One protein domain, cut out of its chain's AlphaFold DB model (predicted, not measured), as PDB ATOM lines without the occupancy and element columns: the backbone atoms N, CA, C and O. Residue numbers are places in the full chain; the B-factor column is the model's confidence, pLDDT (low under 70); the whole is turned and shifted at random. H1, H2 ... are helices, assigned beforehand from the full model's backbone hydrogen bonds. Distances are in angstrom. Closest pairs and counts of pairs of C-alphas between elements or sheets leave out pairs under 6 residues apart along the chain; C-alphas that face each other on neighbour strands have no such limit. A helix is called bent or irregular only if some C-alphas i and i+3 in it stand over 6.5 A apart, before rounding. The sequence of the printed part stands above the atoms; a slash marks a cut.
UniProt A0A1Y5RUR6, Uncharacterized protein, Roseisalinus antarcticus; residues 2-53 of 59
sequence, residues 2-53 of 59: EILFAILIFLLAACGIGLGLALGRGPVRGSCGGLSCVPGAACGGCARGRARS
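AT A GLANCE: This is residues 2 to 53 of the 59 residues of an uncharacterized protein of Roseisalinus antarcticus (UniProt A0A1Y5RUR6). One long helix, H1, sticks out free from a loosely wound tail in which three very short helices, H2, H3 and H4, follow each other. A link with no named element, residues 23 to 32, joins the two, and H1 makes much of the length. The printed part has 52 residues with four named helices, in the order H1, H2, H3, H4, and no named strand; its class is all helix. The whole is extended, a rod in outline, with a radius of gyration of the C-alphas of 18.0 A and spans of 51 by 23 by 14 A.

IN THESE COORDINATES: H1, residues 2 to 22, is the longest helix with 21 residues; it runs 30.1 A from C-alpha 2 at (145.928, 197.636, 253.497) to C-alpha 22 at (124.414, 178.453, 244.847). H2 is residues 33 to 37, 8.4 A from first to last C-alpha. It is irregular, but only just: C-alphas 34 and 37 are 6.9 A apart, and its line is a rough one. H3 is residues 41 to 44, 4.8 A long. H4 is residues 47 to 51, 6.5 A long, and ends with C-alpha 51 at (97.943, 192.795, 262.611).

HOW THE PARTS SIT: H1 touches no helix and is apart from H2, H3 and H4. Residues 2 to 16 and residues 18 to 24, of which 18 to 22 belong to H1, stand free. H2 and H3 touch only at the corner by their link; their closest C-alphas, those of Leu 35 and Ala 42, are 4.7 A apart. H3 and H4 are close but not clearly touching, and their closest C-alphas, those of Cys 43 and Gly 49, are 5.8 A apart. H2 and H4 are apart. In H1 and H4 every O i to N i+4 pair is within hydrogen-bond range; in H2 it is 0 of 1, with 0 of 2 O i to N i+3 pairs within range, and H3 is too short for an O i to N i+4 pair.

THE WHOLE: The C-alphas of Glu 2 and Ser 53, the first and last printed, are the two farthest apart, at 52.2 A. Without the stretches that stand free, 30 residues remain, spanning 36 by 19 by 9 A with a radius of gyration of 10.7 A. The printed part has no cut. The link from H1 to H2, 10 residues, is short; the links from H2 to H3 and from H3 to H4 are tight. The mean pLDDT of the printed part is 74.6, and residues 25 to 53 are under 70; the mean is 94 in H1 and 52 in H4.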
ATOM      1  N   GLU A   2     147.186 197.884 252.770       92.94
ATOM      2  CA  GLU A   2     145.928 197.636 253.497       92.94
ATOM      3  C   GLU A   2     144.683 197.505 252.600       92.94
ATOM      4  O   GLU A   2     143.960 196.518 252.689       92.94
ATOM      5  N   ILE A   3     144.488 198.435 251.658       95.62
ATOM      6  CA  ILE A   3     143.337 198.417 250.734       95.62
ATOM      7  C   ILE A   3     143.296 197.133 249.890       95.62
ATOM      8  O   ILE A   3     142.228 196.572 249.660       95.62
ATOM      9  N   LEU A   4     144.459 196.629 249.463       96.06
ATOM     10  CA  LEU A   4     144.542 195.406 248.665       96.06
ATOM     11  C   LEU A   4     144.089 194.180 249.470       96.06
ATOM     12  O   LEU A   4     143.351 193.345 248.951       96.06
ATOM     13  N   PHE A   5     144.480 194.102 250.746       96.31
ATOM     14  CA  PHE A   5     144.010 193.052 251.649       96.31
ATOM     15  C   PHE A   5     142.512 193.168 251.937       96.31
ATOM     16  O   PHE A   5     141.820 192.154 251.918       96.31
ATOM     17  N   ALA A   6     141.990 194.381 252.139       96.56
ATOM     18  CA  ALA A   6     140.561 194.596 252.356       96.56
ATOM     19  C   ALA A   6     139.722 194.110 251.161       96.56
ATOM     20  O   ALA A   6     138.747 193.380 251.345       96.56
ATOM     21  N   ILE A   7     140.142 194.447 249.937       97.12
ATOM     22  CA  ILE A   7     139.480 194.001 248.704       97.12
ATOM     23  C   ILE A   7     139.522 192.472 248.589       97.12
ATOM     24  O   ILE A   7     138.498 191.852 248.309       97.12
ATOM     25  N   LEU A   8     140.681 191.854 248.842       97.62
ATOM     26  CA  LEU A   8     140.839 190.398 248.792       97.62
ATOM     27  C   LEU A   8     139.924 189.676 249.786       97.62
ATOM     28  O   LEU A   8     139.241 188.724 249.411       97.62
ATOM     29  N   ILE A   9     139.887 190.133 251.039       97.00
ATOM     30  CA  ILE A   9     139.055 189.531 252.088       97.00
ATOM     31  C   ILE A   9     137.572 189.696 251.749       97.00
ATOM     32  O   ILE A   9     136.804 188.742 251.873       97.00
ATOM     33  N   PHE A  10     137.170 190.879 251.281       97.25
ATOM     34  CA  PHE A  10     135.787 191.141 250.898       97.25
ATOM     35  C   PHE A  10     135.338 190.257 249.730       97.25
ATOM     36  O   PHE A  10     134.273 189.647 249.798       97.25
ATOM     37  N   LEU A  11     136.166 190.128 248.688       97.62
ATOM     38  CA  LEU A  11     135.886 189.240 247.559       97.62
ATOM     39  C   LEU A  11     135.788 187.782 248.000       97.62
ATOM     40  O   LEU A  11     134.864 187.085 247.590       97.62
ATOM     41  N   LEU A  12     136.693 187.329 248.868       97.12
ATOM     42  CA  LEU A  12     136.662 185.968 249.394       97.12
ATOM     43  C   LEU A  12     135.373 185.697 250.186       97.12
ATOM     44  O   LEU A  12     134.744 184.656 249.997       97.12
ATOM     45  N   ALA A  13     134.944 186.646 251.022       96.44
ATOM     46  CA  ALA A  13     133.691 186.558 251.765       96.44
ATOM     47  C   ALA A  13     132.470 186.545 250.830       96.44
ATOM     48  O   ALA A  13     131.609 185.672 250.954       96.44
ATOM     49  N   ALA A  14     132.414 187.462 249.860       96.31
ATOM     50  CA  ALA A  14     131.331 187.543 248.885       96.31
ATOM     51  C   ALA A  14     131.226 186.260 248.044       96.31
ATOM     52  O   ALA A  14     130.135 185.707 247.894       96.31
ATOM     53  N   CYS A  15     132.358 185.734 247.565       96.12
ATOM     54  CA  CYS A  15     132.417 184.457 246.863       96.12
ATOM     55  C   CYS A  15     131.956 183.303 247.753       96.12
ATOM     56  O   CYS A  15     131.149 182.499 247.301       96.12
ATOM     57  N   GLY A  16     132.408 183.223 249.007       93.75
ATOM     58  CA  GLY A  16     131.991 182.167 249.934       93.75
ATOM     59  C   GLY A  16     130.480 182.163 250.187       93.75
ATOM     60  O   GLY A  16     129.847 181.107 250.162       93.75
ATOM     61  N   ILE A  17     129.885 183.345 250.364       91.44
ATOM     62  CA  ILE A  17     128.437 183.502 250.541       91.44
ATOM     63  C   ILE A  17     127.694 183.121 249.255       91.44
ATOM     64  O   ILE A  17     126.748 182.334 249.310       91.44
ATOM     65  N   GLY A  18     128.143 183.622 248.101       91.56
ATOM     66  CA  GLY A  18     127.546 183.326 246.799       91.56
ATOM     67  C   GLY A  18     127.596 181.838 246.445       91.56
ATOM     68  O   GLY A  18     126.583 181.266 246.053       91.56
ATOM     69  N   LEU A  19     128.741 181.184 246.659       92.56
ATOM     70  CA  LEU A  19     128.896 179.743 246.448       92.56
ATOM     71  C   LEU A  19     128.028 178.944 247.426       92.56
ATOM     72  O   LEU A  19     127.394 177.972 247.031       92.56
ATOM     73  N   GLY A  20     127.952 179.372 248.691       87.25
ATOM     74  CA  GLY A  20     127.094 178.749 249.698       87.25
ATOM     75  C   GLY A  20     125.605 178.820 249.344       87.25
ATOM     76  O   GLY A  20     124.891 177.835 249.525       87.25
ATOM     77  N   LEU A  21     125.147 179.952 248.802       83.75
ATOM     78  CA  LEU A  21     123.793 180.124 248.263       83.75
ATOM     79  C   LEU A  21     123.564 179.241 247.028       83.75
ATOM     80  O   LEU A  21     122.565 178.527 246.967       83.75
ATOM     81  N   ALA A  22     124.506 179.239 246.080       84.88
ATOM     82  CA  ALA A  22     124.414 178.453 244.847       84.88
ATOM     83  C   ALA A  22     124.388 176.936 245.105       84.88
ATOM     84  O   ALA A  22     123.667 176.208 244.429       84.88
ATOM     85  N   LEU A  23     125.116 176.456 246.117       87.88
ATOM     86  CA  LEU A  23     125.149 175.047 246.530       87.88
ATOM     87  C   LEU A  23     123.911 174.610 247.341       87.88
ATOM     88  O   LEU A  23     123.900 173.522 247.915       87.88
ATOM     89  N   GLY A  24     122.854 175.427 247.385       73.19
ATOM     90  CA  GLY A  24     121.556 175.019 247.917       73.19
ATOM     91  C   GLY A  24     121.355 175.302 249.402       73.19
ATOM     92  O   GLY A  24     120.499 174.676 250.033       73.19
ATOM     93  N   ARG A  25     122.081 176.266 249.990       62.97
ATOM     94  CA  ARG A  25     121.600 176.875 251.238       62.97
ATOM     95  C   ARG A  25     120.238 177.490 250.927       62.97
ATOM     96  O   ARG A  25     120.141 178.410 250.122       62.97
ATOM     97  N   GLY A  26     119.192 176.907 251.516       67.19
ATOM     98  CA  GLY A  26     117.819 177.365 251.335       67.19
ATOM     99  C   GLY A  26     117.695 178.874 251.577       67.19
ATOM    100  O   GLY A  26     118.545 179.453 252.261       67.19
ATOM    101  N   PRO A  27     116.650 179.510 251.021       65.94
ATOM    102  CA  PRO A  27     116.476 180.955 251.083       65.94
ATOM    103  C   PRO A  27     116.632 181.458 252.517       65.94
ATOM    104  O   PRO A  27     116.244 180.767 253.465       65.94
ATOM    105  N   VAL A  28     117.190 182.664 252.664       65.44
ATOM    106  CA  VAL A  28     117.300 183.333 253.963       65.44
ATOM    107  C   VAL A  28     115.909 183.337 254.585       65.44
ATOM    108  O   VAL A  28     114.987 183.985 254.087       65.44
ATOM    109  N   ARG A  29     115.726 182.524 255.628       66.19
ATOM    110  CA  ARG A  29     114.425 182.359 256.266       66.19
ATOM    111  C   ARG A  29     114.087 183.686 256.932       66.19
ATOM    112  O   ARG A  29     114.706 184.054 257.924       66.19
ATOM    113  N   GLY A  30     113.120 184.401 256.364       65.56
ATOM    114  CA  GLY A  30     112.543 185.585 256.993       65.56
ATOM    115  C   GLY A  30     111.846 185.229 258.310       65.56
ATOM    116  O   GLY A  30     111.733 184.056 258.667       65.56
ATOM    117  N   SER A  31     111.326 186.236 259.012       63.09
ATOM    118  CA  SER A  31     110.735 186.085 260.355       63.09
ATOM    119  C   SER A  31     109.715 184.928 260.471       63.09
ATOM    120  O   SER A  31     109.744 184.171 261.437       63.09
ATOM    121  N   CYS A  32     108.894 184.689 259.439       60.62
ATOM    122  CA  CYS A  32     107.943 183.563 259.405       60.62
ATOM    123  C   CYS A  32     108.535 182.254 258.838       60.62
ATOM    124  O   CYS A  32     108.025 181.165 259.094       60.62
ATOM    125  N   GLY A  33     109.636 182.335 258.085       65.81
ATOM    126  CA  GLY A  33     110.320 181.185 257.494       65.81
ATOM    127  C   GLY A  33     110.931 180.247 258.539       65.81
ATOM    128  O   GLY A  33     111.045 179.051 258.280       65.81
ATOM    129  N   GLY A  34     111.272 180.743 259.733       68.38
ATOM    130  CA  GLY A  34     111.731 179.922 260.863       68.38
ATOM    131  C   GLY A  34     110.630 179.071 261.513       68.38
ATOM    132  O   GLY A  34     110.916 177.994 262.023       68.38
ATOM    133  N   LEU A  35     109.364 179.501 261.427       67.00
ATOM    134  CA  LEU A  35     108.216 178.796 262.018       67.00
ATOM    135  C   LEU A  35     107.593 177.746 261.087       67.00
ATOM    136  O   LEU A  35     106.678 177.032 261.488       67.00
ATOM    137  N   SER A  36     108.095 177.604 259.857       63.47
ATOM    138  CA  SER A  36     107.592 176.615 258.888       63.47
ATOM    139  C   SER A  36     107.843 175.154 259.292       63.47
ATOM    140  O   SER A  36     107.172 174.265 258.777       63.47
ATOM    141  N   CYS A  37     108.758 174.890 260.234       62.06
ATOM    142  CA  CYS A  37     108.975 173.556 260.808       62.06
ATOM    143  C   CYS A  37     107.987 173.199 261.934       62.06
ATOM    144  O   CYS A  37     107.982 172.058 262.387       62.06
ATOM    145  N   VAL A  38     107.158 174.146 262.391       66.62
ATOM    146  CA  VAL A  38     106.139 173.906 263.417       66.62
ATOM    147  C   VAL A  38     104.765 173.890 262.734       66.62
ATOM    148  O   VAL A  38     104.267 174.953 262.336       66.62
ATOM    149  N   PRO A  39     104.136 172.711 262.563       59.50
ATOM    150  CA  PRO A  39     102.835 172.608 261.911       59.50
ATOM    151  C   PRO A  39     101.795 173.446 262.667       59.50
ATOM    152  O   PRO A  39     101.622 173.305 263.874       59.50
ATOM    153  N   GLY A  40     101.140 174.366 261.952       63.34
ATOM    154  CA  GLY A  40     100.143 175.297 262.501       63.34
ATOM    155  C   GLY A  40     100.683 176.654 262.982       63.34
ATOM    156  O   GLY A  40      99.895 177.580 263.163       63.34
ATOM    157  N   ALA A  41     102.001 176.835 263.126       63.03
ATOM    158  CA  ALA A  41     102.567 178.074 263.681       63.03
ATOM    159  C   ALA A  41     103.112 179.065 262.638       63.03
ATOM    160  O   ALA A  41     103.321 180.230 262.979       63.03
ATOM    161  N   ALA A  42     103.290 178.643 261.377       60.75
ATOM    162  CA  ALA A  42     103.910 179.440 260.307       60.75
ATOM    163  C   ALA A  42     103.305 180.850 260.128       60.75
ATOM    164  O   ALA A  42     104.033 181.790 259.824       60.75
ATOM    165  N   CYS A  43     101.997 181.005 260.373       60.88
ATOM    166  CA  CYS A  43     101.320 182.310 260.431       60.88
ATOM    167  C   CYS A  43     100.502 182.531 261.717       60.88
ATOM    168  O   CYS A  43     100.296 183.676 262.111       60.88
ATOM    169  N   GLY A  44     100.070 181.466 262.409       58.97
ATOM    170  CA  GLY A  44      99.277 181.575 263.642       58.97
ATOM    171  C   GLY A  44     100.060 182.099 264.853       58.97
ATOM    172  O   GLY A  44      99.478 182.699 265.755       58.97
ATOM    173  N   GLY A  45     101.389 181.927 264.866       57.25
ATOM    174  CA  GLY A  45     102.261 182.413 265.941       57.25
ATOM    175  C   GLY A  45     102.747 183.855 265.761       57.25
ATOM    176  O   GLY A  45     103.276 184.445 266.701       57.25
ATOM    177  N   CYS A  46     102.575 184.450 264.578       60.44
ATOM    178  CA  CYS A  46     103.167 185.744 264.265       60.44
ATOM    179  C   CYS A  46     102.243 186.887 264.716       60.44
ATOM    180  O   CYS A  46     101.118 187.005 264.235       60.44
ATOM    181  N   ALA A  47     102.714 187.780 265.595       56.47
ATOM    182  CA  ALA A  47     101.952 188.969 266.011       56.47
ATOM    183  C   ALA A  47     101.524 189.835 264.804       56.47
ATOM    184  O   ALA A  47     100.404 190.333 264.753       56.47
ATOM    185  N   ARG A  48     102.378 189.904 263.773       52.22
ATOM    186  CA  ARG A  48     102.102 190.566 262.486       52.22
ATOM    187  C   ARG A  48     101.005 189.877 261.659       52.22
ATOM    188  O   ARG A  48     100.298 190.558 260.936       52.22
ATOM    189  N   GLY A  49     100.813 188.559 261.788       54.69
ATOM    190  CA  GLY A  49      99.709 187.831 261.142       54.69
ATOM    191  C   GLY A  49      98.341 188.164 261.746       54.69
ATOM    192  O   GLY A  49      97.336 188.116 261.049       54.69
ATOM    193  N   ARG A  50      98.313 188.587 263.018       51.38
ATOM    194  CA  ARG A  50      97.125 189.167 263.667       51.38
ATOM    195  C   ARG A  50      96.914 190.649 263.324       51.38
ATOM    196  O   ARG A  50      95.787 191.119 263.398       51.38
ATOM    197  N   ALA A  51      97.972 191.363 262.931       45.28
ATOM    198  CA  ALA A  51      97.943 192.795 262.611       45.28
ATOM    199  C   ALA A  51      97.885 193.123 261.099       45.28
ATOM    200  O   ALA A  51      97.593 194.256 260.736       45.28
ATOM    201  N   ARG A  52      98.076 192.157 260.187       42.56
ATOM    202  CA  ARG A  52      97.900 192.343 258.725       42.56
ATOM    203  C   ARG A  52      96.427 192.321 258.273       42.56
ATOM    204  O   ARG A  52      96.135 192.048 257.115       42.56
ATOM    205  N   SER A  53      95.505 192.613 259.190       43.38
ATOM    206  CA  SER A  53      94.195 193.201 258.877       43.38
ATOM    207  C   SER A  53      94.171 194.719 259.129       43.38
ATOM    208  O   SER A  53      93.114 195.318 258.979       43.38
TER     209      SER A  53